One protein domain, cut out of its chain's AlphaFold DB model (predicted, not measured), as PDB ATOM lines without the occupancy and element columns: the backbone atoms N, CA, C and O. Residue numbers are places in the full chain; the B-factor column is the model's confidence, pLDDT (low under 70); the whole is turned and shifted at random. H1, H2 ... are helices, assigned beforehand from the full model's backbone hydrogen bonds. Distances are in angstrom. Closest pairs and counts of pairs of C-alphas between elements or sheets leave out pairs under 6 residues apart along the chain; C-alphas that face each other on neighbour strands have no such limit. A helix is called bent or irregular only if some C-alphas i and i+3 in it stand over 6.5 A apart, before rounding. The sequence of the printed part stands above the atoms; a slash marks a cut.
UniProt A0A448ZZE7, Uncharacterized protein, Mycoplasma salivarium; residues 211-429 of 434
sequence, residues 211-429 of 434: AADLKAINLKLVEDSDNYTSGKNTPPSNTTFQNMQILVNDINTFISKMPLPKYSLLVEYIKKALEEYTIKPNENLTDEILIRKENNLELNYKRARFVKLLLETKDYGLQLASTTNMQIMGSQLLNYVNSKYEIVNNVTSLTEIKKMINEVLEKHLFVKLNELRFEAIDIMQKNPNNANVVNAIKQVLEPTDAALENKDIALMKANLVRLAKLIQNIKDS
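AT A GLANCE: This is residues 211 to 429 of the 434 residues of an uncharacterized protein of Mycoplasma salivarium (UniProt A0A448ZZE7). Two groups of three helices, H2 with H3 and H4, and H6 with H7 and H8, lie one after the other along the longest axis, joined where the long helices H4 and H6 run side by side for part of their length; H5 folds back along H4. Together H2 to H8 make a staggered up-and-down bundle, each helix running against the one before it, while short H1 sits by H3 and a long link, residues 217 to 237, leads from it to H2. The printed part has 219 residues with eight named helices, H1 to H8 in order, and no named strand; the class is all helix. It is loose, with a radius of gyration of the C-alphas of 22.1 A and spans of 75 by 37 by 30 A.

IN THESE COORDINATES: H1, residues 211 to 216, begins at C-alpha 211 at (7.778, 9.017, 42.769). H2 is residues 238 to 256, 27.2 A long. H3, residues 260 to 277, is irregular, with C-alphas 262 and 265 8.6 A apart, and has a kink of 43 degrees near residue 267. H4, residues 287 to 321, measures 50.0 A from C-alpha 287 at (10.885, -29.029, 47.967). H5, residues 327 to 346, 30.7 A, is only just irregular: C-alphas 339 and 342 are 6.8 A apart. H6 is residues 350 to 382, 48.5 A. H7, residues 387 to 406, 28.7 A, has a kink of 26 degrees near residue 396. H8, residues 409 to 428, 28.4 A, ends at C-alpha 428 at (27.808, 7.910, 8.244).

HOW THE PARTS SIT: H4 and H6 are the hubs, touching four helices each. They touch each other at a shallow tilt of 26 degrees, the same way, closest at the C-alphas of Leu 299 and Leu 350, 5.1 A; H6 uses residues 350 to 364 alone. H3 and H4 form a hairpin at 14 degrees, closest at C-alphas 277 and 293, 4.9 A. H2 touches H4 at C-alphas 244 and 294, 5.7 A. H1 only just touches H3, with 3 pairs of C-alphas within 8 A, the closest 214 and 265, 7.1 A. H4 and H5 form a hairpin, closest at C-alphas 321 and 327, 3.9 A. H7 and H8 form another, closest at C-alphas 403 and 412, 5.5 A. H6 touches H8 at C-alphas 369 and 416, 5.4 A, and H7 at C-alphas 380 and 390, 5.4 A. H2 and H8 are apart. Every O i to N i+4 pair is within hydrogen-bond range in H1, H2, H4, H6 and H8; the counts are 12 of 14 in H3, 11 of 16 in H5 and 14 of 16 in H7.

THE WHOLE: The two farthest C-alphas, of Asn 233 and Asn 385, are 75.7 A apart. The printed part has no cut. Its one long link is H1 to H2; residues 383 to 388 stand free. Mean pLDDT of the printed part is 77.0, with 38 residues under 70, among them 211 to 216, 227 to 233 and 320 to 332.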
ATOM      1  N   ALA A 211       8.387   9.262  41.454       60.97
ATOM      2  CA  ALA A 211       7.778   9.017  42.769       60.97
ATOM      3  C   ALA A 211       6.245   9.016  42.738       60.97
ATOM      4  O   ALA A 211       5.629   8.209  43.423       60.97
ATOM      5  N   ALA A 212       5.621   9.907  41.965       63.16
ATOM      6  CA  ALA A 212       4.166   9.969  41.862       63.16
ATOM      7  C   ALA A 212       3.577   8.729  41.165       63.16
ATOM      8  O   ALA A 212       2.620   8.144  41.670       63.16
ATOM      9  N   ASP A 213       4.178   8.288  40.056       66.69
ATOM     10  CA  ASP A 213       3.737   7.092  39.327       66.69
ATOM     11  C   ASP A 213       3.959   5.823  40.157       66.69
ATOM     12  O   ASP A 213       3.075   4.980  40.270       66.69
ATOM     13  N   LEU A 214       5.121   5.713  40.804       68.31
ATOM     14  CA  LEU A 214       5.469   4.594  41.678       68.31
ATOM     15  C   LEU A 214       4.664   4.576  42.981       68.31
ATOM     16  O   LEU A 214       4.533   3.521  43.579       68.31
ATOM     17  N   LYS A 215       4.113   5.710  43.429       69.81
ATOM     18  CA  LYS A 215       3.138   5.742  44.532       69.81
ATOM     19  C   LYS A 215       1.745   5.303  44.079       69.81
ATOM     20  O   LYS A 215       1.031   4.682  44.858       69.81
ATOM     21  N   ALA A 216       1.353   5.626  42.846       67.50
ATOM     22  CA  ALA A 216       0.082   5.183  42.272       67.50
ATOM     23  C   ALA A 216       0.078   3.669  41.984       67.50
ATOM     24  O   ALA A 216      -0.943   2.993  42.134       67.50
ATOM     25  N   ILE A 217       1.236   3.128  41.607       72.31
ATOM     26  CA  ILE A 217       1.483   1.691  41.526       72.31
ATOM     27  C   ILE A 217       1.762   1.206  42.953       72.31
ATOM     28  O   ILE A 217       2.870   1.319  43.457       72.31
ATOM     29  N   ASN A 218       0.744   0.703  43.640       72.88
ATOM     30  CA  ASN A 218       0.820   0.225  45.017       72.88
ATOM     31  C   ASN A 218       1.675  -1.059  45.110       72.88
ATOM     32  O   ASN A 218       1.151  -2.170  45.208       72.88
ATOM     33  N   LEU A 219       3.000  -0.903  45.046       79.38
ATOM     34  CA  LEU A 219       3.995  -1.975  45.054       79.38
ATOM     35  C   LEU A 219       4.012  -2.705  46.405       79.38
ATOM     36  O   LEU A 219       4.794  -2.400  47.304       79.38
ATOM     37  N   LYS A 220       3.140  -3.702  46.541       87.31
ATOM     38  CA  LYS A 220       3.106  -4.645  47.664       87.31
ATOM     39  C   LYS A 220       3.508  -6.029  47.186       87.31
ATOM     40  O   LYS A 220       3.186  -6.383  46.053       87.31
ATOM     41  N   LEU A 221       4.198  -6.791  48.038       89.69
ATOM     42  CA  LEU A 221       4.472  -8.200  47.760       89.69
ATOM     43  C   LEU A 221       3.147  -8.944  47.584       89.69
ATOM     44  O   LEU A 221       2.188  -8.681  48.312       89.69
ATOM     45  N   VAL A 222       3.109  -9.833  46.601       88.94
ATOM     46  CA  VAL A 222       1.967 -10.707  46.315       88.94
ATOM     47  C   VAL A 222       2.445 -12.143  46.205       88.94
ATOM     48  O   VAL A 222       3.594 -12.389  45.832       88.94
ATOM     49  N   GLU A 223       1.555 -13.073  46.519       87.50
ATOM     50  CA  GLU A 223       1.788 -14.500  46.331       87.50
ATOM     51  C   GLU A 223       1.209 -14.964  44.992       87.50
ATOM     52  O   GLU A 223       0.217 -14.407  44.517       87.50
ATOM     53  N   ASP A 224       1.854 -15.964  44.392       81.75
ATOM     54  CA  ASP A 224       1.449 -16.551  43.118       81.75
ATOM     55  C   ASP A 224       0.163 -17.365  43.271       81.75
ATOM     56  O   ASP A 224       0.138 -18.401  43.936       81.75
ATOM     57  N   SER A 225      -0.911 -16.901  42.632       77.19
ATOM     58  CA  SER A 225      -2.217 -17.566  42.661       77.19
ATOM     59  C   SER A 225      -2.265 -18.854  41.837       77.19
ATOM     60  O   SER A 225      -3.177 -19.656  42.030       77.19
ATOM     61  N   ASP A 226      -1.317 -19.052  40.914       72.31
ATOM     62  CA  ASP A 226      -1.315 -20.202  40.001       72.31
ATOM     63  C   ASP A 226      -0.778 -21.484  40.665       72.31
ATOM     64  O   ASP A 226      -1.024 -22.583  40.169       72.31
ATOM     65  N   ASN A 227      -0.064 -21.368  41.792       65.62
ATOM     66  CA  ASN A 227       0.629 -22.486  42.428       65.62
ATOM     67  C   ASN A 227       0.136 -22.750  43.858       65.62
ATOM     68  O   ASN A 227       0.685 -22.244  44.834       65.62
ATOM     69  N   TYR A 228      -0.855 -23.638  43.975       55.00
ATOM     70  CA  TYR A 228      -1.163 -24.345  45.220       55.00
ATOM     71  C   TYR A 228      -0.377 -25.656  45.253       55.00
ATOM     72  O   TYR A 228      -0.716 -26.617  44.561       55.00
ATOM     73  N   THR A 229       0.690 -25.709  46.042       56.56
ATOM     74  CA  THR A 229       1.422 -26.957  46.261       56.56
ATOM     75  C   THR A 229       0.617 -27.893  47.161       56.56
ATOM     76  O   THR A 229       0.004 -27.481  48.145       56.56
ATOM     77  N   SER A 230       0.570 -29.173  46.786       51.50
ATOM     78  CA  SER A 230      -0.088 -30.231  47.547       51.50
ATOM     79  C   SER A 230       0.921 -30.992  48.416       51.50
ATOM     80  O   SER A 230       1.480 -32.000  48.001       51.50
ATOM     81  N   GLY A 231       1.132 -30.504  49.641       51.09
ATOM     82  CA  GLY A 231       1.417 -31.257  50.873       51.09
ATOM     83  C   GLY A 231       2.416 -32.422  50.844       51.09
ATOM     84  O   GLY A 231       2.184 -33.415  51.540       51.09
ATOM     85  N   LYS A 232       3.512 -32.355  50.080       57.34
ATOM     86  CA  LYS A 232       4.546 -33.407  50.094       57.34
ATOM     87  C   LYS A 232       5.813 -32.901  50.775       57.34
ATOM     88  O   LYS A 232       6.562 -32.097  50.231       57.34
ATOM     89  N   ASN A 233       6.095 -33.467  51.949       65.56
ATOM     90  CA  ASN A 233       7.310 -33.227  52.732       65.56
ATOM     91  C   ASN A 233       8.519 -33.987  52.157       65.56
ATOM     92  O   ASN A 233       9.084 -34.860  52.815       65.56
ATOM     93  N   THR A 234       8.904 -33.697  50.915       77.75
ATOM     94  CA  THR A 234      10.142 -34.224  50.325       77.75
ATOM     95  C   THR A 234      11.299 -33.245  50.537       77.75
ATOM     96  O   THR A 234      11.082 -32.031  50.459       77.75
ATOM     97  N   PRO A 235      12.530 -33.728  50.799       75.12
ATOM     98  CA  PRO A 235      13.721 -32.883  50.771       75.12
ATOM     99  C   PRO A 235      13.874 -32.196  49.407       75.12
ATOM    100  O   PRO A 235      13.470 -32.796  48.405       75.12
ATOM    101  N   PRO A 236      14.458 -30.987  49.330       77.06
ATOM    102  CA  PRO A 236      14.507 -30.279  48.069       77.06
ATOM    103  C   PRO A 236      15.498 -30.891  47.078       77.06
ATOM    104  O   PRO A 236      16.601 -31.297  47.457       77.06
ATOM    105  N   SER A 237      15.128 -30.934  45.799       78.25
ATOM    106  CA  SER A 237      16.016 -31.433  44.750       78.25
ATOM    107  C   SER A 237      17.185 -30.468  44.502       78.25
ATOM    108  O   SER A 237      17.053 -29.248  44.637       78.25
ATOM    109  N   ASN A 238      18.339 -30.997  44.075       80.38
ATOM    110  CA  ASN A 238      19.490 -30.163  43.702       80.38
ATOM    111  C   ASN A 238      19.138 -29.167  42.578       80.38
ATOM    112  O   ASN A 238      19.615 -28.036  42.574       80.38
ATOM    113  N   THR A 239      18.252 -29.564  41.659       79.12
ATOM    114  CA  THR A 239      17.747 -28.702  40.583       79.12
ATOM    115  C   THR A 239      16.950 -27.519  41.135       79.12
ATOM    116  O   THR A 239      17.183 -26.388  40.718       79.12
ATOM    117  N   THR A 240      16.065 -27.747  42.111       74.00
ATOM    118  CA  THR A 240      15.264 -26.686  42.747       74.00
ATOM    119  C   THR A 240      16.170 -25.656  43.437       74.00
ATOM    120  O   THR A 240      16.001 -24.447  43.282       74.00
ATOM    121  N   PHE A 241      17.207 -26.122  44.146       81.44
ATOM    122  CA  PHE A 241      18.208 -25.237  44.754       81.44
ATOM    123  C   PHE A 241      18.973 -24.408  43.718       81.44
ATOM    124  O   PHE A 241      19.170 -23.206  43.916       81.44
ATOM    125  N   GLN A 242      19.403 -25.031  42.619       79.50
ATOM    126  CA  GLN A 242      20.117 -24.339  41.546       79.50
ATOM    127  C   GLN A 242      19.243 -23.272  40.879       79.50
ATOM    128  O   GLN A 242      19.716 -22.153  40.681       79.50
ATOM    129  N   ASN A 243      17.973 -23.570  40.600       82.50
ATOM    130  CA  ASN A 243      17.042 -22.605  40.012       82.50
ATOM    131  C   ASN A 243      16.862 -21.371  40.904       82.50
ATOM    132  O   ASN A 243      16.993 -20.242  40.426       82.50
ATOM    133  N   MET A 244      16.665 -21.575  42.210       83.31
ATOM    134  CA  MET A 244      16.581 -20.480  43.178       83.31
ATOM    135  C   MET A 244      17.862 -19.628  43.189       83.31
ATOM    136  O   MET A 244      17.794 -18.399  43.158       83.31
ATOM    137  N   GLN A 245      19.047 -20.250  43.190       83.38
ATOM    138  CA  GLN A 245      20.319 -19.514  43.157       83.38
ATOM    139  C   GLN A 245      20.488 -18.698  41.869       83.38
ATOM    140  O   GLN A 245      20.910 -17.540  41.923       83.38
ATOM    141  N   ILE A 246      20.130 -19.273  40.716       85.81
ATOM    142  CA  ILE A 246      20.143 -18.576  39.422       85.81
ATOM    143  C   ILE A 246      19.206 -17.365  39.471       85.81
ATOM    144  O   ILE A 246      19.620 -16.259  39.124       85.81
ATOM    145  N   LEU A 247      17.981 -17.540  39.975       84.31
ATOM    146  CA  LEU A 247      17.001 -16.464  40.101       84.31
ATOM    147  C   LEU A 247      17.509 -15.324  40.997       84.31
ATOM    148  O   LEU A 247      17.409 -14.155  40.625       84.31
ATOM    149  N   VAL A 248      18.099 -15.643  42.150       82.69
ATOM    150  CA  VAL A 248      18.689 -14.640  43.053       82.69
ATOM    151  C   VAL A 248      19.819 -13.868  42.363       82.69
ATOM    152  O   VAL A 248      19.870 -12.638  42.447       82.69
ATOM    153  N   ASN A 249      20.701 -14.558  41.636       82.75
ATOM    154  CA  ASN A 249      21.795 -13.926  40.893       82.75
ATOM    155  C   ASN A 249      21.287 -12.999  39.779       82.75
ATOM    156  O   ASN A 249      21.800 -11.885  39.610       82.75
ATOM    157  N   ASP A 250      20.249 -13.417  39.057       81.00
ATOM    158  CA  ASP A 250      19.588 -12.607  38.034       81.00
ATOM    159  C   ASP A 250      18.974 -11.338  38.631       81.00
ATOM    160  O   ASP A 250      19.130 -10.244  38.077       81.00
ATOM    161  N   ILE A 251      18.312 -11.456  39.785       85.25
ATOM    162  CA  ILE A 251      17.711 -10.321  40.489       85.25
ATOM    163  C   ILE A 251      18.791  -9.348  40.972       85.25
ATOM    164  O   ILE A 251      18.666  -8.140  40.761       85.25
ATOM    165  N   ASN A 252      19.880  -9.846  41.557       82.88
ATOM    166  CA  ASN A 252      20.994  -9.005  41.995       82.88
ATOM    167  C   ASN A 252      21.650  -8.267  40.818       82.88
ATOM    168  O   ASN A 252      21.941  -7.073  40.910       82.88
ATOM    169  N   THR A 253      21.806  -8.944  39.677       83.62
ATOM    170  CA  THR A 253      22.295  -8.337  38.430       83.62
ATOM    171  C   THR A 253      21.325  -7.288  37.885       83.62
ATOM    172  O   THR A 253      21.742  -6.262  37.344       83.62
ATOM    173  N   PHE A 254      20.019  -7.523  38.007       81.69
ATOM    174  CA  PHE A 254      18.998  -6.555  37.625       81.69
ATOM    175  C   PHE A 254      19.053  -5.301  38.509       81.69
ATOM    176  O   PHE A 254      19.024  -4.189  37.983       81.69
ATOM    177  N   ILE A 255      19.193  -5.468  39.829       81.44
ATOM    178  CA  ILE A 255      19.321  -4.362  40.788       81.44
ATOM    179  C   ILE A 255      20.580  -3.537  40.523       81.44
ATOM    180  O   ILE A 255      20.494  -2.312  40.470       81.44
ATOM    181  N   SER A 256      21.735  -4.178  40.319       78.62
ATOM    182  CA  SER A 256      23.014  -3.473  40.140       78.62
ATOM    183  C   SER A 256      23.058  -2.596  38.886       78.62
ATOM    184  O   SER A 256      23.796  -1.613  38.840       78.62
ATOM    185  N   LYS A 257      22.239  -2.915  37.879       80.62
ATOM    186  CA  LYS A 257      22.110  -2.147  36.633       80.62
ATOM    187  C   LYS A 257      21.056  -1.037  36.701       80.62
ATOM    188  O   LYS A 257      20.907  -0.296  35.728       80.62
ATOM    189  N   MET A 258      20.293  -0.913  37.791       74.69
ATOM    190  CA  MET A 258      19.259   0.116  37.904       74.69
ATOM    191  C   MET A 258      19.835   1.464  38.362       74.69
ATOM    192  O   MET A 258      20.493   1.527  39.400       74.69
ATOM    193  N   PRO A 259      19.545   2.577  37.657       74.12
ATOM    194  CA  PRO A 259      19.928   3.906  38.123       74.12
ATOM    195  C   PRO A 259      19.120   4.278  39.376       74.12
ATOM    196  O   PRO A 259      17.946   4.644  39.294       74.12
ATOM    197  N   LEU A 260      19.763   4.167  40.543       64.88
ATOM    198  CA  LEU A 260      19.141   4.279  41.870       64.88
ATOM    199  C   LEU A 260      18.298   5.550  42.085       64.88
ATOM    200  O   LEU A 260      17.179   5.405  42.572       64.88
ATOM    201  N   PRO A 261      18.718   6.765  41.665       73.38
ATOM    202  CA  PRO A 261      17.890   7.967  41.838       73.38
ATOM    203  C   PRO A 261      16.567   7.941  41.055       73.38
ATOM    204  O   PRO A 261      15.676   8.744  41.307       73.38
ATOM    205  N   LYS A 262      16.439   7.053  40.063       71.44
ATOM    206  CA  LYS A 262      15.263   6.946  39.190       71.44
ATOM    207  C   LYS A 262      14.323   5.811  39.606       71.44
ATOM    208  O   LYS A 262      13.118   5.930  39.412       71.44
ATOM    209  N   TYR A 263      14.864   4.732  40.178       78.75
ATOM    210  CA  TYR A 263      14.125   3.499  40.482       78.75
ATOM    211  C   TYR A 263      14.249   3.046  41.947       78.75
ATOM    212  O   TYR A 263      14.066   1.867  42.235       78.75
ATOM    213  N   SER A 264      14.553   3.955  42.876       81.56
ATOM    214  CA  SER A 264      14.760   3.667  44.307       81.56
ATOM    215  C   SER A 264      13.638   2.820  44.925       81.56
ATOM    216  O   SER A 264      13.911   1.737  45.433       81.56
ATOM    217  N   LEU A 265      12.374   3.232  44.776       83.75
ATOM    218  CA  LEU A 265      11.208   2.497  45.299       83.75
ATOM    219  C   LEU A 265      11.060   1.093  44.692       83.75
ATOM    220  O   LEU A 265      10.624   0.157  45.358       83.75
ATOM    221  N   LEU A 266      11.440   0.925  43.423       86.12
ATOM    222  CA  LEU A 266      11.414  -0.378  42.763       86.12
ATOM    223  C   LEU A 266      12.513  -1.292  43.317       86.12
ATOM    224  O   LEU A 266      12.281  -2.474  43.546       86.12
ATOM    225  N   VAL A 267      13.703  -0.734  43.554       87.81
ATOM    226  CA  VAL A 267      14.824  -1.444  44.179       87.81
ATOM    227  C   VAL A 267      14.472  -1.861  45.605       87.81
ATOM    228  O   VAL A 267      14.728  -3.005  45.970       87.81
ATOM    229  N   GLU A 268      13.854  -0.980  46.395       90.00
ATOM    230  CA  GLU A 268      13.361  -1.298  47.743       90.00
ATOM    231  C   GLU A 268      12.346  -2.444  47.721       90.00
ATOM    232  O   GLU A 268      12.485  -3.411  48.470       90.00
ATOM    233  N   TYR A 269      11.372  -2.388  46.811       90.69
ATOM    234  CA  TYR A 269      10.382  -3.447  46.632       90.69
ATOM    235  C   TYR A 269      11.025  -4.810  46.313       90.69
ATOM    236  O   TYR A 269      10.664  -5.818  46.921       90.69
ATOM    237  N   ILE A 270      12.010  -4.859  45.410       92.94
ATOM    238  CA  ILE A 270      12.692  -6.118  45.064       92.94
ATOM    239  C   ILE A 270      13.566  -6.614  46.216       92.94
ATOM    240  O   ILE A 270      13.602  -7.815  46.473       92.94
ATOM    241  N   LYS A 271      14.252  -5.718  46.934       93.38
ATOM    242  CA  LYS A 271      15.024  -6.096  48.128       93.38
ATOM    243  C   LYS A 271      14.127  -6.728  49.191       93.38
ATOM    244  O   LYS A 271      14.507  -7.743  49.759       93.38
ATOM    245  N   LYS A 272      12.918  -6.194  49.381       95.25
ATOM    246  CA  LYS A 272      11.913  -6.787  50.269       95.25
ATOM    247  C   LYS A 272      11.481  -8.184  49.802       95.25
ATOM    248  O   LYS A 272      11.336  -9.081  50.621       95.25
ATOM    249  N   ALA A 273      11.308  -8.388  48.494       94.31
ATOM    250  CA  ALA A 273      11.002  -9.710  47.941       94.31
ATOM    251  C   ALA A 273      12.150 -10.712  48.158       94.31
ATOM    252  O   ALA A 273      11.897 -11.859  48.515       94.31
ATOM    253  N   LEU A 274      13.404 -10.282  47.974       94.38
ATOM    254  CA  LEU A 274      14.581 -11.102  48.266       94.38
ATOM    255  C   LEU A 274      14.627 -11.487  49.749       94.38
ATOM    256  O   LEU A 274      14.824 -12.650  50.065       94.38
ATOM    257  N   GLU A 275      14.408 -10.544  50.658       94.44
ATOM    258  CA  GLU A 275      14.416 -10.815  52.100       94.44
ATOM    259  C   GLU A 275      13.336 -11.826  52.526       94.44
ATOM    260  O   GLU A 275      13.589 -12.708  53.352       94.44
ATOM    261  N   GLU A 276      12.141 -11.727  51.940       93.25
ATOM    262  CA  GLU A 276      11.006 -12.595  52.265       93.25
ATOM    263  C   GLU A 276      11.170 -14.011  51.688       93.25
ATOM    264  O   GLU A 276      10.973 -15.014  52.383       93.25
ATOM    265  N   TYR A 277      11.549 -14.101  50.410       91.69
ATOM    266  CA  TYR A 277      11.465 -15.341  49.636       91.69
ATOM    267  C   TYR A 277      12.808 -16.039  49.400       91.69
ATOM    268  O   TYR A 277      12.834 -17.094  48.775       91.69
ATOM    269  N   THR A 278      13.931 -15.520  49.903       87.88
ATOM    270  CA  THR A 278      15.194 -16.278  49.887       87.88
ATOM    271  C   THR A 278      15.271 -17.296  51.024       87.88
ATOM    272  O   THR A 278      14.447 -17.329  51.946       87.88
ATOM    273  N   ILE A 279      16.251 -18.192  50.910       85.06
ATOM    274  CA  ILE A 279      16.520 -19.239  51.893       85.06
ATOM    275  C   ILE A 279      17.195 -18.615  53.114       85.06
ATOM    276  O   ILE A 279      18.230 -17.959  52.979       85.06
ATOM    277  N   LYS A 280      16.640 -18.852  54.306       84.31
ATOM    278  CA  LYS A 280      17.234 -18.389  55.566       84.31
ATOM    279  C   LYS A 280      18.126 -19.476  56.187       84.31
ATOM    280  O   LYS A 280      17.868 -20.667  56.001       84.31
ATOM    281  N   PRO A 281      19.174 -19.101  56.944       77.69
ATOM    282  CA  PRO A 281      19.966 -20.072  57.693       77.69
ATOM    283  C   PRO A 281      19.074 -20.896  58.628       77.69
ATOM    284  O   PRO A 281      18.205 -20.340  59.296       77.69
ATOM    285  N   ASN A 282      19.319 -22.205  58.699       77.38
ATOM    286  CA  ASN A 282      18.592 -23.150  59.559       77.38
ATOM    287  C   ASN A 282      17.085 -23.286  59.258       77.38
ATOM    288  O   ASN A 282      16.337 -23.808  60.084       77.38
ATOM    289  N   GLU A 283      16.622 -22.831  58.090       81.31
ATOM    290  CA  GLU A 283      15.242 -23.034  57.653       81.31
ATOM    291  C   GLU A 283      15.012 -24.516  57.311       81.31
ATOM    292  O   GLU A 283      15.788 -25.121  56.569       81.31
ATOM    293  N   ASN A 284      13.952 -25.118  57.861       79.19
ATOM    294  CA  ASN A 284      13.579 -26.494  57.533       79.19
ATOM    295  C   ASN A 284      12.931 -26.523  56.140       79.19
ATOM    296  O   ASN A 284      11.729 -26.291  55.998       79.19
ATOM    297  N   LEU A 285      13.750 -26.728  55.110       81.88
ATOM    298  CA  LEU A 285      13.335 -26.667  53.710       81.88
ATOM    299  C   LEU A 285      12.755 -28.001  53.242       81.88
ATOM    300  O   LEU A 285      13.418 -29.037  53.286       81.88
ATOM    301  N   THR A 286      11.549 -27.940  52.690       83.69
ATOM    302  CA  THR A 286      10.996 -28.972  51.807       83.69
ATOM    303  C   THR A 286      11.032 -28.469  50.365       83.69
ATOM    304  O   THR A 286      11.104 -27.261  50.127       83.69
ATOM    305  N   ASP A 287      10.971 -29.381  49.394       80.75
ATOM    306  CA  ASP A 287      10.885 -29.029  47.967       80.75
ATOM    307  C   ASP A 287       9.675 -28.118  47.707       80.75
ATOM    308  O   ASP A 287       9.770 -27.125  46.997       80.75
ATOM    309  N   GLU A 288       8.556 -28.387  48.379       82.69
ATOM    310  CA  GLU A 288       7.348 -27.563  48.345       82.69
ATOM    311  C   GLU A 288       7.590 -26.118  48.816       82.69
ATOM    312  O   GLU A 288       7.226 -25.168  48.118       82.69
ATOM    313  N   ILE A 289       8.226 -25.935  49.978       85.50
ATOM    314  CA  ILE A 289       8.539 -24.599  50.505       85.50
ATOM    315  C   ILE A 289       9.489 -23.869  49.553       85.50
ATOM    316  O   ILE A 289       9.312 -22.675  49.301       85.50
ATOM    317  N   LEU A 290      10.483 -24.580  49.012       85.19
ATOM    318  CA  LEU A 290      11.469 -23.999  48.112       85.19
ATOM    319  C   LEU A 290      10.841 -23.569  46.778       85.19
ATOM    320  O   LEU A 290      11.073 -22.440  46.353       85.19
ATOM    321  N   ILE A 291       9.987 -24.403  46.177       85.38
ATOM    322  CA  ILE A 291       9.234 -24.079  44.954       85.38
ATOM    323  C   ILE A 291       8.305 -22.882  45.190       85.38
ATOM    324  O   ILE A 291       8.265 -21.958  44.380       85.38
ATOM    325  N   ARG A 292       7.579 -22.844  46.318       86.94
ATOM    326  CA  ARG A 292       6.704 -21.707  46.654       86.94
ATOM    327  C   ARG A 292       7.500 -20.407  46.772       86.94
ATOM    328  O   ARG A 292       7.084 -19.377  46.242       86.94
ATOM    329  N   LYS A 293       8.645 -20.448  47.453       88.81
ATOM    330  CA  LYS A 293       9.565 -19.310  47.560       88.81
ATOM    331  C   LYS A 293      10.097 -18.879  46.190       88.81
ATOM    332  O   LYS A 293      10.062 -17.689  45.891       88.81
ATOM    333  N   GLU A 294      10.530 -19.822  45.355       87.38
ATOM    334  CA  GLU A 294      11.017 -19.562  43.993       87.38
ATOM    335  C   GLU A 294       9.948 -18.859  43.142       87.38
ATOM    336  O   GLU A 294      10.207 -17.783  42.604       87.38
ATOM    337  N   ASN A 295       8.728 -19.402  43.093       88.12
ATOM    338  CA  ASN A 295       7.624 -18.847  42.304       88.12
ATOM    339  C   ASN A 295       7.221 -17.444  42.775       88.12
ATOM    340  O   ASN A 295       7.059 -16.533  41.959       88.12
ATOM    341  N   ASN A 296       7.111 -17.235  44.091       90.81
ATOM    342  CA  ASN A 296       6.789 -15.925  44.656       90.81
ATOM    343  C   ASN A 296       7.901 -14.903  44.387       90.81
ATOM    344  O   ASN A 296       7.619 -13.747  44.047       90.81
ATOM    345  N   LEU A 297       9.166 -15.313  44.496       90.94
ATOM    346  CA  LEU A 297      10.298 -14.460  44.153       90.94
ATOM    347  C   LEU A 297      10.284 -14.107  42.660       90.94
ATOM    348  O   LEU A 297      10.439 -12.932  42.313       90.94
ATOM    349  N   GLU A 298      10.038 -15.086  41.781       90.25
ATOM    350  CA  GLU A 298       9.962 -14.861  40.337       90.25
ATOM    351  C   GLU A 298       8.818 -13.896  40.006       90.25
ATOM    352  O   GLU A 298       9.047 -12.906  39.311       90.25
ATOM    353  N   LEU A 299       7.614 -14.114  40.543       90.12
ATOM    354  CA  LEU A 299       6.457 -13.240  40.333       90.12
ATOM    355  C   LEU A 299       6.773 -11.794  40.715       90.12
ATOM    356  O   LEU A 299       6.610 -10.884  39.896       90.12
ATOM    357  N   ASN A 300       7.268 -11.562  41.933       91.00
ATOM    358  CA  ASN A 300       7.548 -10.207  42.397       91.00
ATOM    359  C   ASN A 300       8.686  -9.557  41.588       91.00
ATOM    360  O   ASN A 300       8.578  -8.379  41.233       91.00
ATOM    361  N   TYR A 301       9.706 -10.319  41.182       91.25
ATOM    362  CA  TYR A 301      10.733  -9.857  40.246       91.25
ATOM    363  C   TYR A 301      10.150  -9.463  38.876       91.25
ATOM    364  O   TYR A 301      10.444  -8.376  38.364       91.25
ATOM    365  N   LYS A 302       9.287 -10.291  38.273       86.62
ATOM    366  CA  LYS A 302       8.643  -9.971  36.985       86.62
ATOM    367  C   LYS A 302       7.732  -8.751  37.099       86.62
ATOM    368  O   LYS A 302       7.761  -7.912  36.200       86.62
ATOM    369  N   ARG A 303       6.994  -8.592  38.204       89.31
ATOM    370  CA  ARG A 303       6.196  -7.381  38.476       89.31
ATOM    371  C   ARG A 303       7.074  -6.135  38.499       89.31
ATOM    372  O   ARG A 303       6.743  -5.148  37.843       89.31
ATOM    373  N   ALA A 304       8.238  -6.193  39.149       88.44
ATOM    374  CA  ALA A 304       9.168  -5.070  39.129       88.44
ATOM    375  C   ALA A 304       9.687  -4.761  37.717       88.44
ATOM    376  O   ALA A 304       9.708  -3.606  37.284       88.44
ATOM    377  N   ARG A 305      10.064  -5.798  36.962       84.75
ATOM    378  CA  ARG A 305      10.511  -5.657  35.570       84.75
ATOM    379  C   ARG A 305       9.429  -5.047  34.677       84.75
ATOM    380  O   ARG A 305       9.748  -4.214  33.832       84.75
ATOM    381  N   PHE A 306       8.172  -5.432  34.875       85.62
ATOM    382  CA  PHE A 306       7.031  -4.871  34.161       85.62
ATOM    383  C   PHE A 306       6.863  -3.375  34.444       85.62
ATOM    384  O   PHE A 306       6.779  -2.581  33.509       85.62
ATOM    385  N   VAL A 307       6.908  -2.971  35.716       87.50
ATOM    386  CA  VAL A 307       6.827  -1.557  36.114       87.50
ATOM    387  C   VAL A 307       7.972  -0.745  35.526       87.50
ATOM    388  O   VAL A 307       7.729   0.304  34.931       87.50
ATOM    389  N   LYS A 308       9.210  -1.248  35.604       83.81
ATOM    390  CA  LYS A 308      10.358  -0.602  34.956       83.81
ATOM    391  C   LYS A 308      10.102  -0.381  33.464       83.81
ATOM    392  O   LYS A 308      10.328   0.717  32.964       83.81
ATOM    393  N   LEU A 309       9.595  -1.397  32.767       81.19
ATOM    394  CA  LEU A 309       9.318  -1.317  31.337       81.19
ATOM    395  C   LEU A 309       8.215  -0.297  31.010       81.19
ATOM    396  O   LEU A 309       8.330   0.430  30.024       81.19
ATOM    397  N   LEU A 310       7.170  -0.203  31.839       81.88
ATOM    398  CA  LEU A 310       6.131   0.821  31.706       81.88
ATOM    399  C   LEU A 310       6.708   2.233  31.866       81.88
ATOM    400  O   LEU A 310       6.376   3.112  31.074       81.88
ATOM    401  N   LEU A 311       7.599   2.448  32.838       81.44
ATOM    402  CA  LEU A 311       8.256   3.741  33.059       81.44
ATOM    403  C   LEU A 311       9.179   4.126  31.891       81.44
ATOM    404  O   LEU A 311       9.103   5.244  31.390       81.44
ATOM    405  N   GLU A 312       9.979   3.187  31.380       78.38
ATOM    406  CA  GLU A 312      10.816   3.414  30.190       78.38
ATOM    407  C   GLU A 312       9.972   3.697  28.939       78.38
ATOM    408  O   GLU A 312      10.303   4.556  28.122       78.38
ATOM    409  N   THR A 313       8.838   3.011  28.809       75.38
ATOM    410  CA  THR A 313       7.889   3.228  27.714       75.38
ATOM    411  C   THR A 313       7.181   4.577  27.837       75.38
ATOM    412  O   THR A 313       6.923   5.221  26.821       75.38
ATOM    413  N   LYS A 314       6.909   5.046  29.061       78.81
ATOM    414  CA  LYS A 314       6.381   6.390  29.320       78.81
ATOM    415  C   LYS A 314       7.370   7.463  28.885       78.81
ATOM    416  O   LYS A 314       6.976   8.365  28.155       78.81
ATOM    417  N   ASP A 315       8.637   7.350  29.278       76.56
ATOM    418  CA  ASP A 315       9.683   8.290  28.853       76.56
ATOM    419  C   ASP A 315       9.773   8.378  27.336       76.56
ATOM    420  O   ASP A 315       9.768   9.468  26.767       76.56
ATOM    421  N   TYR A 316       9.802   7.223  26.678       75.69
ATOM    422  CA  TYR A 316       9.856   7.164  25.228       75.69
ATOM    423  C   TYR A 316       8.597   7.769  24.587       75.69
ATOM    424  O   TYR A 316       8.687   8.560  23.651       75.69
ATOM    425  N   GLY A 317       7.415   7.492  25.143       67.12
ATOM    426  CA  GLY A 317       6.163   8.120  24.721       67.12
ATOM    427  C   GLY A 317       6.177   9.646  24.860       67.12
ATOM    428  O   GLY A 317       5.718  10.335  23.950       67.12
ATOM    429  N   LEU A 318       6.740  10.183  25.950       71.69
ATOM    430  CA  LEU A 318       6.908  11.627  26.166       71.69
ATOM    431  C   LEU A 318       7.858  12.247  25.134       71.69
ATOM    432  O   LEU A 318       7.546  13.299  24.578       71.69
ATOM    433  N   GLN A 319       8.977  11.579  24.840       72.62
ATOM    434  CA  GLN A 319       9.922  12.009  23.806       72.62
ATOM    435  C   GLN A 319       9.239  12.076  22.437       72.62
ATOM    436  O   GLN A 319       9.255  13.118  21.786       72.62
ATOM    437  N   LEU A 320       8.543  11.014  22.030       61.94
ATOM    438  CA  LEU A 320       7.831  10.981  20.751       61.94
ATOM    439  C   LEU A 320       6.693  12.002  20.679       61.94
ATOM    440  O   LEU A 320       6.482  12.617  19.635       61.94
ATOM    441  N   ALA A 321       5.977  12.215  21.788       60.41
ATOM    442  CA  ALA A 321       4.913  13.213  21.879       60.41
ATOM    443  C   ALA A 321       5.428  14.649  21.659       60.41
ATOM    444  O   ALA A 321       4.658  15.517  21.245       60.41
ATOM    445  N   SER A 322       6.718  14.892  21.913       52.78
ATOM    446  CA  SER A 322       7.378  16.181  21.677       52.78
ATOM    447  C   SER A 322       7.826  16.396  20.223       52.78
ATOM    448  O   SER A 322       8.111  17.528  19.833       52.78
ATOM    449  N   THR A 323       7.816  15.346  19.395       51.06
ATOM    450  CA  THR A 323       8.221  15.392  17.983       51.06
ATOM    451  C   THR A 323       7.000  15.515  17.071       51.06
ATOM    452  O   THR A 323       6.111  14.666  17.095       51.06
ATOM    453  N   THR A 324       6.966  16.523  16.191       53.50
ATOM    454  CA  THR A 324       5.809  16.825  15.317       53.50
ATOM    455  C   THR A 324       5.298  15.618  14.521       53.50
ATOM    456  O   THR A 324       4.090  15.401  14.441       53.50
ATOM    457  N   ASN A 325       6.200  14.800  13.971       54.81
ATOM    458  CA  ASN A 325       5.835  13.658  13.123       54.81
ATOM    459  C   ASN A 325       5.384  12.421  13.920       54.81
ATOM    460  O   ASN A 325       4.703  11.562  13.370       54.81
ATOM    461  N   MET A 326       5.719  12.344  15.213       60.22
ATOM    462  CA  MET A 326       5.444  11.184  16.075       60.22
ATOM    463  C   MET A 326       4.463  11.496  17.208       60.22
ATOM    464  O   MET A 326       4.139  10.615  18.004       60.22
ATOM    465  N   GLN A 327       3.928  12.720  17.252       61.28
ATOM    466  CA  GLN A 327       3.120  13.216  18.362       61.28
ATOM    467  C   GLN A 327       1.912  12.325  18.687       61.28
ATOM    468  O   GLN A 327       1.633  12.038  19.855       61.28
ATOM    469  N   ILE A 328       1.193  11.873  17.654       62.50
ATOM    470  CA  ILE A 328       0.016  11.002  17.805       62.50
ATOM    471  C   ILE A 328       0.429   9.651  18.396       62.50
ATOM    472  O   ILE A 328      -0.204   9.169  19.333       62.50
ATOM    473  N   MET A 329       1.511   9.067  17.883       66.12
ATOM    474  CA  MET A 329       1.989   7.752  18.300       66.12
ATOM    475  C   MET A 329       2.555   7.784  19.727       66.12
ATOM    476  O   MET A 329       2.219   6.921  20.537       66.12
ATOM    477  N   GLY A 330       3.306   8.834  20.079       61.12
ATOM    478  CA  GLY A 330       3.745   9.086  21.454       61.12
ATOM    479  C   GLY A 330       2.567   9.233  22.421       61.12
ATOM    480  O   GLY A 330       2.536   8.590  23.467       61.12
ATOM    481  N   SER A 331       1.526   9.981  22.035       66.81
ATOM    482  CA  SER A 331       0.311  10.145  22.851       66.81
ATOM    483  C   SER A 331      -0.456   8.830  23.052       66.81
ATOM    484  O   SER A 331      -0.944   8.549  24.146       66.81
ATOM    485  N   GLN A 332      -0.550   7.993  22.015       69.94
ATOM    486  CA  GLN A 332      -1.165   6.664  22.110       69.94
ATOM    487  C   GLN A 332      -0.380   5.733  23.042       69.94
ATOM    488  O   GLN A 332      -0.988   4.999  23.826       69.94
ATOM    489  N   LEU A 333       0.954   5.782  22.988       71.69
ATOM    490  CA  LEU A 333       1.823   5.001  23.864       71.69
ATOM    491  C   LEU A 333       1.656   5.416  25.334       71.69
ATOM    492  O   LEU A 333       1.513   4.553  26.199       71.69
ATOM    493  N   LEU A 334       1.566   6.722  25.606       71.06
ATOM    494  CA  LEU A 334       1.311   7.256  26.950       71.06
ATOM    495  C   LEU A 334      -0.045   6.819  27.511       71.06
ATOM    496  O   LEU A 334      -0.122   6.371  28.653       71.06
ATOM    497  N   ASN A 335      -1.108   6.891  26.704       69.56
ATOM    498  CA  ASN A 335      -2.434   6.432  27.120       69.56
ATOM    499  C   ASN A 335      -2.436   4.937  27.458       69.56
ATOM    500  O   ASN A 335      -3.035   4.526  28.452       69.56
ATOM    501  N   TYR A 336      -1.736   4.127  26.661       76.19
ATOM    502  CA  TYR A 336      -1.586   2.705  26.940       76.19
ATOM    503  C   TYR A 336      -0.841   2.451  28.256       76.19
ATOM    504  O   TYR A 336      -1.328   1.664  29.064       76.19
ATOM    505  N   VAL A 337       0.281   3.135  28.507       74.19
ATOM    506  CA  VAL A 337       1.028   2.980  29.767       74.19
ATOM    507  C   VAL A 337       0.156   3.345  30.966       74.19
ATOM    508  O   VAL A 337       0.042   2.549  31.897       74.19
ATOM    509  N   ASN A 338      -0.526   4.491  30.914       73.12
ATOM    510  CA  ASN A 338      -1.388   4.938  32.007       73.12
ATOM    511  C   ASN A 338      -2.523   3.941  32.289       73.12
ATOM    512  O   ASN A 338      -2.824   3.675  33.449       73.12
ATOM    513  N   SER A 339      -3.107   3.321  31.253       74.25
ATOM    514  CA  SER A 339      -4.145   2.292  31.440       74.25
ATOM    515  C   SER A 339      -3.645   1.004  32.105       74.25
ATOM    516  O   SER A 339      -4.451   0.196  32.556       74.25
ATOM    517  N   LYS A 340      -2.324   0.782  32.156       74.38
ATOM    518  CA  LYS A 340      -1.728  -0.432  32.725       74.38
ATOM    519  C   LYS A 340      -1.358  -0.278  34.202       74.38
ATOM    520  O   LYS A 340      -1.132  -1.292  34.849       74.38
ATOM    521  N   TYR A 341      -1.343   0.935  34.761       72.88
ATOM    522  CA  TYR A 341      -0.973   1.156  36.168       72.88
ATOM    523  C   TYR A 341      -1.921   0.483  37.161       72.88
ATOM    524  O   TYR A 341      -1.455  -0.195  38.072       72.88
ATOM    525  N   GLU A 342      -3.236   0.594  36.957       68.06
ATOM    526  CA  GLU A 342      -4.216  -0.091  37.813       68.06
ATOM    527  C   GLU A 342      -4.112  -1.615  37.701       68.06
ATOM    528  O   GLU A 342      -4.293  -2.329  38.684       68.06
ATOM    529  N   ILE A 343      -3.753  -2.117  36.519       71.62
ATOM    530  CA  ILE A 343      -3.620  -3.550  36.261       71.62
ATOM    531  C   ILE A 343      -2.450  -4.139  37.065       71.62
ATOM    532  O   ILE A 343      -2.608  -5.196  37.665       71.62
ATOM    533  N   VAL A 344      -1.313  -3.439  37.174       72.25
ATOM    534  CA  VAL A 344      -0.137  -3.901  37.953       72.25
ATOM    535  C   VAL A 344      -0.507  -4.245  39.404       72.25
ATOM    536  O   VAL A 344       0.046  -5.181  39.994       72.25
ATOM    537  N   ASN A 345      -1.438  -3.484  39.980       71.44
ATOM    538  CA  ASN A 345      -1.858  -3.645  41.367       71.44
ATOM    539  C   ASN A 345      -2.656  -4.937  41.597       71.44
ATOM    540  O   ASN A 345      -2.660  -5.436  42.718       71.44
ATOM    541  N   ASN A 346      -3.280  -5.486  40.550       78.00
ATOM    542  CA  ASN A 346      -4.214  -6.609  40.649       78.00
ATOM    543  C   ASN A 346      -3.646  -7.937  40.121       78.00
ATOM    544  O   ASN A 346      -4.276  -8.972  40.308       78.00
ATOM    545  N   VAL A 347      -2.474  -7.930  39.476       80.69
ATOM    546  CA  VAL A 347      -1.861  -9.153  38.931       80.69
ATOM    547  C   VAL A 347      -1.179  -9.956  40.036       80.69
ATOM    548  O   VAL A 347      -0.177  -9.512  40.606       80.69
ATOM    549  N   THR A 348      -1.695 -11.162  40.273       84.94
ATOM    550  CA  THR A 348      -1.180 -12.143  41.248       84.94
ATOM    551  C   THR A 348      -0.697 -13.442  40.602       84.94
ATOM    552  O   THR A 348      -0.316 -14.357  41.312       84.94
ATOM    553  N   SER A 349      -0.699 -13.536  39.271       82.62
ATOM    554  CA  SER A 349      -0.299 -14.736  38.525       82.62
ATOM    555  C   SER A 349       1.026 -14.522  37.794       82.62
ATOM    556  O   SER A 349       1.227 -13.511  37.103       82.62
ATOM    557  N   LEU A 350       1.930 -15.503  37.890       78.12
ATOM    558  CA  LEU A 350       3.176 -15.510  37.119       78.12
ATOM    559  C   LEU A 350       2.921 -15.601  35.605       78.12
ATOM    560  O   LEU A 350       3.624 -14.975  34.801       78.12
ATOM    561  N   THR A 351       1.909 -16.366  35.204       81.44
ATOM    562  CA  THR A 351       1.508 -16.513  33.800       81.44
ATOM    563  C   THR A 351       1.015 -15.183  33.237       81.44
ATOM    564  O   THR A 351       1.439 -14.742  32.161       81.44
ATOM    565  N   GLU A 352       0.159 -14.502  33.993       83.56
ATOM    566  CA  GLU A 352      -0.448 -13.242  33.588       83.56
ATOM    567  C   GLU A 352       0.595 -12.122  33.462       83.56
ATOM    568  O   GLU A 352       0.642 -11.428  32.439       83.56
ATOM    569  N   ILE A 353       1.509 -11.984  34.433       80.31
ATOM    570  CA  ILE A 353       2.541 -10.939  34.368       80.31
ATOM    571  C   ILE A 353       3.501 -11.150  33.187       80.31
ATOM    572  O   ILE A 353       3.908 -10.182  32.540       80.31
ATOM    573  N   LYS A 354       3.830 -12.407  32.845       78.44
ATOM    574  CA  LYS A 354       4.658 -12.745  31.671       78.44
ATOM    575  C   LYS A 354       3.975 -12.303  30.374       78.44
ATOM    576  O   LYS A 354       4.620 -11.677  29.528       78.44
ATOM    577  N   LYS A 355       2.668 -12.552  30.241       80.38
ATOM    578  CA  LYS A 355       1.869 -12.082  29.100       80.38
ATOM    579  C   LYS A 355       1.890 -10.555  28.988       80.38
ATOM    580  O   LYS A 355       2.151 -10.026  27.911       80.38
ATOM    581  N   MET A 356       1.687  -9.841  30.093       77.44
ATOM    582  CA  MET A 356       1.668  -8.373  30.084       77.44
ATOM    583  C   MET A 356       3.016  -7.752  29.714       77.44
ATOM    584  O   MET A 356       3.054  -6.755  28.991       77.44
ATOM    585  N   ILE A 357       4.128  -8.342  30.166       73.81
ATOM    586  CA  ILE A 357       5.471  -7.920  29.744       73.81
ATOM    587  C   ILE A 357       5.606  -8.017  28.221       73.81
ATOM    588  O   ILE A 357       6.084  -7.068  27.597       73.81
ATOM    589  N   ASN A 358       5.159  -9.123  27.620       72.88
ATOM    590  CA  ASN A 358       5.212  -9.299  26.170       72.88
ATOM    591  C   ASN A 358       4.358  -8.255  25.439       72.88
ATOM    592  O   ASN A 358       4.867  -7.612  24.527       72.88
ATOM    593  N   GLU A 359       3.130  -7.985  25.898       77.81
ATOM    594  CA  GLU A 359       2.268  -6.953  25.297       77.81
ATOM    595  C   GLU A 359       2.935  -5.566  25.270       77.81
ATOM    596  O   GLU A 359       2.859  -4.849  24.267       77.81
ATOM    597  N   VAL A 360       3.598  -5.160  26.360       75.94
ATOM    598  CA  VAL A 360       4.289  -3.859  26.412       75.94
ATOM    599  C   VAL A 360       5.495  -3.848  25.475       75.94
ATOM    600  O   VAL A 360       5.693  -2.866  24.758       75.94
ATOM    601  N   LEU A 361       6.282  -4.930  25.443       73.25
ATOM    602  CA  LEU A 361       7.426  -5.060  24.534       73.25
ATOM    603  C   LEU A 361       6.998  -5.000  23.065       73.25
ATOM    604  O   LEU A 361       7.661  -4.341  22.267       73.25
ATOM    605  N   GLU A 362       5.889  -5.647  22.712       73.56
ATOM    606  CA  GLU A 362       5.311  -5.614  21.367       73.56
ATOM    607  C   GLU A 362       4.916  -4.198  20.962       73.56
ATOM    608  O   GLU A 362       5.301  -3.728  19.891       73.56
ATOM    609  N   LYS A 363       4.202  -3.478  21.835       74.81
ATOM    610  CA  LYS A 363       3.836  -2.084  21.564       74.81
ATOM    611  C   LYS A 363       5.054  -1.183  21.440       74.81
ATOM    612  O   LYS A 363       5.100  -0.345  20.542       74.81
ATOM    613  N   HIS A 364       6.039  -1.356  22.315       74.25
ATOM    614  CA  HIS A 364       7.279  -0.594  22.263       74.25
ATOM    615  C   HIS A 364       8.029  -0.841  20.944       74.25
ATOM    616  O   HIS A 364       8.447   0.107  20.281       74.25
ATOM    617  N   LEU A 365       8.145  -2.107  20.525       74.06
ATOM    618  CA  LEU A 365       8.764  -2.499  19.259       74.06
ATOM    619  C   LEU A 365       8.031  -1.900  18.055       74.06
ATOM    620  O   LEU A 365       8.675  -1.335  17.173       74.06
ATOM    621  N   PHE A 366       6.700  -1.992  18.036       77.50
ATOM    622  CA  PHE A 366       5.867  -1.445  16.967       77.50
ATOM    623  C   PHE A 366       6.100   0.059  16.782       77.50
ATOM    624  O   PHE A 366       6.282   0.538  15.662       77.50
ATOM    625  N   VAL A 367       6.125   0.814  17.883       77.75
ATOM    626  CA  VAL A 367       6.352   2.263  17.842       77.75
ATOM    627  C   VAL A 367       7.767   2.587  17.360       77.75
ATOM    628  O   VAL A 367       7.936   3.451  16.501       77.75
ATOM    629  N   LYS A 368       8.772   1.852  17.842       76.31
ATOM    630  CA  LYS A 368      10.171   2.073  17.460       76.31
ATOM    631  C   LYS A 368      10.451   1.756  15.995       76.31
ATOM    632  O   LYS A 368      11.214   2.459  15.339       76.31
ATOM    633  N   LEU A 369       9.803   0.726  15.457       74.81
ATOM    634  CA  LEU A 369       9.891   0.413  14.035       74.81
ATOM    635  C   LEU A 369       9.228   1.495  13.176       74.81
ATOM    636  O   LEU A 369       9.786   1.885  12.155       74.81
ATOM    637  N   ASN A 370       8.084   2.031  13.614       77.56
ATOM    638  CA  ASN A 370       7.450   3.161  12.940       77.56
ATOM    639  C   ASN A 370       8.320   4.423  12.963       77.56
ATOM    640  O   ASN A 370       8.382   5.117  11.954       77.56
ATOM    641  N   GLU A 371       9.014   4.714  14.067       80.50
ATOM    642  CA  GLU A 371       9.953   5.842  14.141       80.50
ATOM    643  C   GLU A 371      11.013   5.759  13.038       80.50
ATOM    644  O   GLU A 371      11.142   6.679  12.229       80.50
ATOM    645  N   LEU A 372      11.700   4.616  12.946       75.94
ATOM    646  CA  LEU A 372      12.714   4.382  11.919       75.94
ATOM    647  C   LEU A 372      12.114   4.399  10.511       75.94
ATOM    648  O   LEU A 372      12.730   4.908   9.581       75.94
ATOM    649  N   ARG A 373      10.896   3.876  10.339       80.12
ATOM    650  CA  ARG A 373      10.167   3.929   9.066       80.12
ATOM    651  C   ARG A 373       9.928   5.370   8.620       80.12
ATOM    652  O   ARG A 373      10.186   5.696   7.463       80.12
ATOM    653  N   PHE A 374       9.455   6.240   9.511       78.06
ATOM    654  CA  PHE A 374       9.240   7.651   9.188       78.06
ATOM    655  C   PHE A 374      10.549   8.381   8.894       78.06
ATOM    656  O   PHE A 374      10.599   9.174   7.956       78.06
ATOM    657  N   GLU A 375      11.609   8.087   9.644       78.62
ATOM    658  CA  GLU A 375      12.941   8.623   9.374       78.62
ATOM    659  C   GLU A 375      13.464   8.185   7.999       78.62
ATOM    660  O   GLU A 375      13.960   9.004   7.230       78.62
ATOM    661  N   ALA A 376      13.294   6.912   7.643       72.19
ATOM    662  CA  ALA A 376      13.686   6.398   6.339       72.19
ATOM    663  C   ALA A 376      12.914   7.084   5.195       72.19
ATOM    664  O   ALA A 376      13.512   7.470   4.191       72.19
ATOM    665  N   ILE A 377      11.605   7.307   5.362       76.31
ATOM    666  CA  ILE A 377      10.785   8.058   4.397       76.31
ATOM    667  C   ILE A 377      11.283   9.505   4.260       76.31
ATOM    668  O   ILE A 377      11.400  10.002   3.140       76.31
ATOM    669  N   ASP A 378      11.610  10.175   5.366       76.56
ATOM    670  CA  ASP A 378      12.165  11.537   5.352       76.56
ATOM    671  C   ASP A 378      13.521  11.594   4.622       76.56
ATOM    672  O   ASP A 378      13.741  12.472   3.785       76.56
ATOM    673  N   ILE A 379      14.401  10.609   4.842       75.44
ATOM    674  CA  ILE A 379      15.674  10.484   4.114       75.44
ATOM    675  C   ILE A 379      15.436  10.305   2.610       75.44
ATOM    676  O   ILE A 379      16.096  10.978   1.813       75.44
ATOM    677  N   MET A 380      14.491   9.446   2.203       74.81
ATOM    678  CA  MET A 380      14.130   9.279   0.788       74.81
ATOM    679  C   MET A 380      13.634  10.590   0.172       74.81
ATOM    680  O   MET A 380      14.048  10.948  -0.928       74.81
ATOM    681  N   GLN A 381      12.763  11.318   0.879       75.12
ATOM    682  CA  GLN A 381      12.190  12.582   0.404       75.12
ATOM    683  C   GLN A 381      13.238  13.693   0.278       75.12
ATOM    684  O   GLN A 381      13.142  14.519  -0.628       75.12
ATOM    685  N   LYS A 382      14.252  13.704   1.150       78.50
ATOM    686  CA  LYS A 382      15.382  14.645   1.088       78.50
ATOM    687  C   LYS A 382      16.406  14.303   0.003       78.50
ATOM    688  O   LYS A 382      17.151  15.187  -0.406       78.50
ATOM    689  N   ASN A 383      16.431  13.060  -0.484       72.56
ATOM    690  CA  ASN A 383      17.390  12.579  -1.487       72.56
ATOM    691  C   ASN A 383      16.699  11.995  -2.740       72.56
ATOM    692  O   ASN A 383      17.031  10.881  -3.151       72.56
ATOM    693  N   PRO A 384      15.763  12.717  -3.391       73.94
ATOM    694  CA  PRO A 384      14.914  12.149  -4.443       73.94
ATOM    695  C   PRO A 384      15.693  11.703  -5.691       73.94
ATOM    696  O   PRO A 384      15.242  10.815  -6.408       73.94
ATOM    697  N   ASN A 385      16.871  12.286  -5.929       79.88
ATOM    698  CA  ASN A 385      17.704  12.003  -7.101       79.88
ATOM    699  C   ASN A 385      18.788  10.942  -6.837       79.88
ATOM    700  O   ASN A 385      19.489  10.543  -7.763       79.88
ATOM    701  N   ASN A 386      18.943  10.468  -5.595       80.31
ATOM    702  CA  ASN A 386      19.928   9.441  -5.265       80.31
ATOM    703  C   ASN A 386      19.288   8.049  -5.361       80.31
ATOM    704  O   ASN A 386      18.769   7.511  -4.380       80.31
ATOM    705  N   ALA A 387      19.326   7.464  -6.562       79.81
ATOM    706  CA  ALA A 387      18.695   6.174  -6.849       79.81
ATOM    707  C   ALA A 387      19.180   5.046  -5.920       79.81
ATOM    708  O   ALA A 387      18.379   4.204  -5.517       79.81
ATOM    709  N   ASN A 388      20.457   5.056  -5.521       83.62
ATOM    710  CA  ASN A 388      21.021   4.051  -4.619       83.62
ATOM    711  C   ASN A 388      20.394   4.135  -3.220       83.62
ATOM    712  O   ASN A 388      19.953   3.118  -2.687       83.62
ATOM    713  N   VAL A 389      20.294   5.342  -2.649       77.44
ATOM    714  CA  VAL A 389      19.655   5.571  -1.339       77.44
ATOM    715  C   VAL A 389      18.167   5.229  -1.390       77.44
ATOM    716  O   VAL A 389      17.665   4.510  -0.527       77.44
ATOM    717  N   VAL A 390      17.461   5.696  -2.424       74.50
ATOM    718  CA  VAL A 390      16.019   5.461  -2.589       74.50
ATOM    719  C   VAL A 390      15.711   3.967  -2.730       74.50
ATOM    720  O   VAL A 390      14.801   3.470  -2.064       74.50
ATOM    721  N   ASN A 391      16.469   3.235  -3.552       81.81
ATOM    722  CA  ASN A 391      16.255   1.802  -3.760       81.81
ATOM    723  C   ASN A 391      16.607   0.984  -2.514       81.81
ATOM    724  O   ASN A 391      15.840   0.097  -2.140       81.81
ATOM    725  N   ALA A 392      17.714   1.308  -1.837       82.50
ATOM    726  CA  ALA A 392      18.107   0.624  -0.608       82.50
ATOM    727  C   ALA A 392      17.053   0.784   0.498       82.50
ATOM    728  O   ALA A 392      16.729  -0.186   1.181       82.50
ATOM    729  N   ILE A 393      16.470   1.982   0.650       78.56
ATOM    730  CA  ILE A 393      15.403   2.200   1.633       78.56
ATOM    731  C   ILE A 393      14.137   1.432   1.249       78.56
ATOM    732  O   ILE A 393      13.594   0.737   2.106       78.56
ATOM    733  N   LYS A 394      13.683   1.482  -0.013       80.31
ATOM    734  CA  LYS A 394      12.475   0.752  -0.452       80.31
ATOM    735  C   LYS A 394      12.551  -0.750  -0.169       80.31
ATOM    736  O   LYS A 394      11.597  -1.305   0.366       80.31
ATOM    737  N   GLN A 395      13.704  -1.371  -0.433       84.38
ATOM    738  CA  GLN A 395      13.931  -2.803  -0.190       84.38
ATOM    739  C   GLN A 395      13.741  -3.220   1.276       84.38
ATOM    740  O   GLN A 395      13.437  -4.379   1.551       84.38
ATOM    741  N   VAL A 396      13.926  -2.297   2.225       79.81
ATOM    742  CA  VAL A 396      13.709  -2.552   3.657       79.81
ATOM    743  C   VAL A 396      12.347  -2.028   4.124       79.81
ATOM    744  O   VAL A 396      11.758  -2.600   5.040       79.81
ATOM    745  N   LEU A 397      11.812  -0.977   3.495       77.31
ATOM    746  CA  LEU A 397      10.528  -0.372   3.858       77.31
ATOM    747  C   LEU A 397       9.343  -1.294   3.534       77.31
ATOM    748  O   LEU A 397       8.476  -1.474   4.376       77.31
ATOM    749  N   GLU A 398       9.328  -1.936   2.363       80.06
ATOM    750  CA  GLU A 398       8.252  -2.862   1.965       80.06
ATOM    751  C   GLU A 398       8.049  -4.027   2.957       80.06
ATOM    752  O   GLU A 398       6.932  -4.200   3.453       80.06
ATOM    753  N   PRO A 399       9.089  -4.797   3.347       74.12
ATOM    754  CA  PRO A 399       8.923  -5.835   4.362       74.12
ATOM    755  C   PRO A 399       8.651  -5.259   5.760       74.12
ATOM    756  O   PRO A 399       8.058  -5.946   6.593       74.12
ATOM    757  N   THR A 400       9.065  -4.017   6.039       68.31
ATOM    758  CA  THR A 400       8.733  -3.321   7.293       68.31
ATOM    759  C   THR A 400       7.237  -3.034   7.380       68.31
ATOM    760  O   THR A 400       6.624  -3.327   8.406       68.31
ATOM    761  N   ASP A 401       6.644  -2.525   6.302       73.00
ATOM    762  CA  ASP A 401       5.218  -2.198   6.229       73.00
ATOM    763  C   ASP A 401       4.369  -3.467   6.358       73.00
ATOM    764  O   ASP A 401       3.450  -3.506   7.178       73.00
ATOM    765  N   ALA A 402       4.762  -4.546   5.674       73.56
ATOM    766  CA  ALA A 402       4.117  -5.852   5.809       73.56
ATOM    767  C   ALA A 402       4.209  -6.420   7.240       73.56
ATOM    768  O   ALA A 402       3.241  -6.982   7.754       73.56
ATOM    769  N   ALA A 403       5.354  -6.268   7.916       65.31
ATOM    770  CA  ALA A 403       5.523  -6.735   9.294       65.31
ATOM    771  C   ALA A 403       4.641  -5.957  10.288       65.31
ATOM    772  O   ALA A 403       4.096  -6.548  11.223       65.31
ATOM    773  N   LEU A 404       4.486  -4.644  10.083       69.25
ATOM    774  CA  LEU A 404       3.626  -3.783  10.898       69.25
ATOM    775  C   LEU A 404       2.137  -4.093  10.686       69.25
ATOM    776  O   LEU A 404       1.390  -4.148  11.663       69.25
ATOM    777  N   GLU A 405       1.714  -4.314   9.439       76.50
ATOM    778  CA  GLU A 405       0.328  -4.654   9.093       76.50
ATOM    779  C   GLU A 405      -0.082  -6.014   9.677       76.50
ATOM    780  O   GLU A 405      -1.109  -6.123  10.350       76.50
ATOM    781  N   ASN A 406       0.779  -7.024   9.516       73.94
ATOM    782  CA  ASN A 406       0.532  -8.383  10.005       73.94
ATOM    783  C   ASN A 406       0.819  -8.565  11.503       73.94
ATOM    784  O   ASN A 406       0.531  -9.625  12.057       73.94
ATOM    785  N   LYS A 407       1.390  -7.550  12.170       68.62
ATOM    786  CA  LYS A 407       1.839  -7.603  13.574       68.62
ATOM    787  C   LYS A 407       2.792  -8.775  13.860       68.62
ATOM    788  O   LYS A 407       2.796  -9.325  14.961       68.62
ATOM    789  N   ASP A 408       3.630  -9.141  12.892       71.38
ATOM    790  CA  ASP A 408       4.603 -10.226  13.042       71.38
ATOM    791  C   ASP A 408       5.823  -9.745  13.839       71.38
ATOM    792  O   ASP A 408       6.676  -9.004  13.346       71.38
ATOM    793  N   ILE A 409       5.921 -10.173  15.097       69.56
ATOM    794  CA  ILE A 409       6.963  -9.737  16.035       69.56
ATOM    795  C   ILE A 409       8.365 -10.148  15.578       69.56
ATOM    796  O   ILE A 409       9.322  -9.395  15.788       69.56
ATOM    797  N   ALA A 410       8.514 -11.328  14.976       70.44
ATOM    798  CA  ALA A 410       9.814 -11.818  14.532       70.44
ATOM    799  C   ALA A 410      10.322 -10.973  13.359       70.44
ATOM    800  O   ALA A 410      11.464 -10.499  13.382       70.44
ATOM    801  N   LEU A 411       9.445 -10.699  12.390       67.50
ATOM    802  CA  LEU A 411       9.762  -9.825  11.263       67.50
ATOM    803  C   LEU A 411       9.974  -8.374  11.702       67.50
ATOM    804  O   LEU A 411      10.926  -7.740  11.246       67.50
ATOM    805  N   MET A 412       9.175  -7.858  12.643       71.06
ATOM    806  CA  MET A 412       9.366  -6.514  13.198       71.06
ATOM    807  C   MET A 412      10.755  -6.358  13.835       71.06
ATOM    808  O   MET A 412      11.434  -5.365  13.583       71.06
ATOM    809  N   LYS A 413      11.227  -7.347  14.611       68.56
ATOM    810  CA  LYS A 413      12.583  -7.325  15.199       68.56
ATOM    811  C   LYS A 413      13.673  -7.340  14.129       68.56
ATOM    812  O   LYS A 413      14.617  -6.555  14.213       68.56
ATOM    813  N   ALA A 414      13.548  -8.213  13.131       70.94
ATOM    814  CA  ALA A 414      14.528  -8.315  12.053       70.94
ATOM    815  C   ALA A 414      14.616  -7.011  11.243       70.94
ATOM    816  O   ALA A 414      15.711  -6.510  10.973       70.94
ATOM    817  N   ASN A 415      13.465  -6.427  10.904       73.50
ATOM    818  CA  ASN A 415      13.388  -5.199  10.121       73.50
ATOM    819  C   ASN A 415      13.820  -3.962  10.915       73.50
ATOM    820  O   ASN A 415      14.476  -3.097  10.343       73.50
ATOM    821  N   LEU A 416      13.582  -3.916  12.233       72.88
ATOM    822  CA  LEU A 416      14.118  -2.868  13.108       72.88
ATOM    823  C   LEU A 416      15.645  -2.764  12.987       72.88
ATOM    824  O   LEU A 416      16.181  -1.678  12.776       72.88
ATOM    825  N   VAL A 417      16.345  -3.899  13.086       74.38
ATOM    826  CA  VAL A 417      17.813  -3.946  12.998       74.38
ATOM    827  C   VAL A 417      18.292  -3.545  11.604       74.38
ATOM    828  O   VAL A 417      19.219  -2.745  11.477       74.38
ATOM    829  N   ARG A 418      17.655  -4.079  10.553       75.06
ATOM    830  CA  ARG A 418      18.003  -3.765   9.158       75.06
ATOM    831  C   ARG A 418      17.842  -2.276   8.863       75.06
ATOM    832  O   ARG A 418      18.754  -1.673   8.305       75.06
ATOM    833  N   LEU A 419      16.720  -1.692   9.272       75.00
ATOM    834  CA  LEU A 419      16.400  -0.296   9.008       75.00
ATOM    835  C   LEU A 419      17.294   0.653   9.814       75.00
ATOM    836  O   LEU A 419      17.832   1.598   9.245       75.00
ATOM    837  N   ALA A 420      17.545   0.353  11.094       74.88
ATOM    838  CA  ALA A 420      18.482   1.120  11.916       74.88
ATOM    839  C   ALA A 420      19.896   1.126  11.313       74.88
ATOM    840  O   ALA A 420      20.510   2.184  11.183       74.88
ATOM    841  N   LYS A 421      20.397  -0.043  10.886       78.00
ATOM    842  CA  LYS A 421      21.714  -0.160  10.247       78.00
ATOM    843  C   LYS A 421      21.772   0.599   8.922       78.00
ATOM    844  O   LYS A 421      22.764   1.267   8.653       78.00
ATOM    845  N   LEU A 422      20.721   0.514   8.106       76.75
ATOM    846  CA  LEU A 422      20.649   1.236   6.839       76.75
ATOM    847  C   LEU A 422      20.667   2.754   7.053       76.75
ATOM    848  O   LEU A 422      21.468   3.442   6.425       76.75
ATOM    849  N   ILE A 423      19.831   3.269   7.959       76.50
ATOM    850  CA  ILE A 423      19.785   4.697   8.306       76.50
ATOM    851  C   ILE A 423      21.149   5.166   8.811       76.50
ATOM    852  O   ILE A 423      21.647   6.194   8.356       76.50
ATOM    853  N   GLN A 424      21.773   4.400   9.709       80.56
ATOM    854  CA  GLN A 424      23.089   4.731  10.244       80.56
ATOM    855  C   GLN A 424      24.148   4.767   9.137       80.56
ATOM    856  O   GLN A 424      24.859   5.757   9.008       80.56
ATOM    857  N   ASN A 425      24.174   3.762   8.259       76.56
ATOM    858  CA  ASN A 425      25.077   3.742   7.110       76.56
ATOM    859  C   ASN A 425      24.860   4.946   6.183       76.56
ATOM    860  O   ASN A 425      25.830   5.514   5.698       76.56
ATOM    861  N   ILE A 426      23.614   5.357   5.928       77.38
ATOM    862  CA  ILE A 426      23.316   6.533   5.091       77.38
ATOM    863  C   ILE A 426      23.780   7.829   5.769       77.38
ATOM    864  O   ILE A 426      24.249   8.729   5.081       77.38
ATOM    865  N   LYS A 427      23.679   7.930   7.099       77.81
ATOM    866  CA  LYS A 427      24.172   9.087   7.864       77.81
ATOM    867  C   LYS A 427      25.699   9.153   7.908       77.81
ATOM    868  O   LYS A 427      26.263  10.235   7.765       77.81
ATOM    869  N   ASP A 428      26.351   8.011   8.108       76.62
ATOM    870  CA  ASP A 428      27.808   7.910   8.244       76.62
ATOM    871  C   ASP A 428      28.514   8.023   6.895       76.62
ATOM    872  O   ASP A 428      29.599   8.598   6.770       76.62
ATOM    873  N   SER A 429      27.888   7.485   5.855       62.91
ATOM    874  CA  SER A 429      28.374   7.647   4.502       62.91
ATOM    875  C   SER A 429      28.050   9.062   4.019       62.91
ATOM    876  O   SER A 429      26.903   9.493   3.947       62.91
TER     877      SER A 429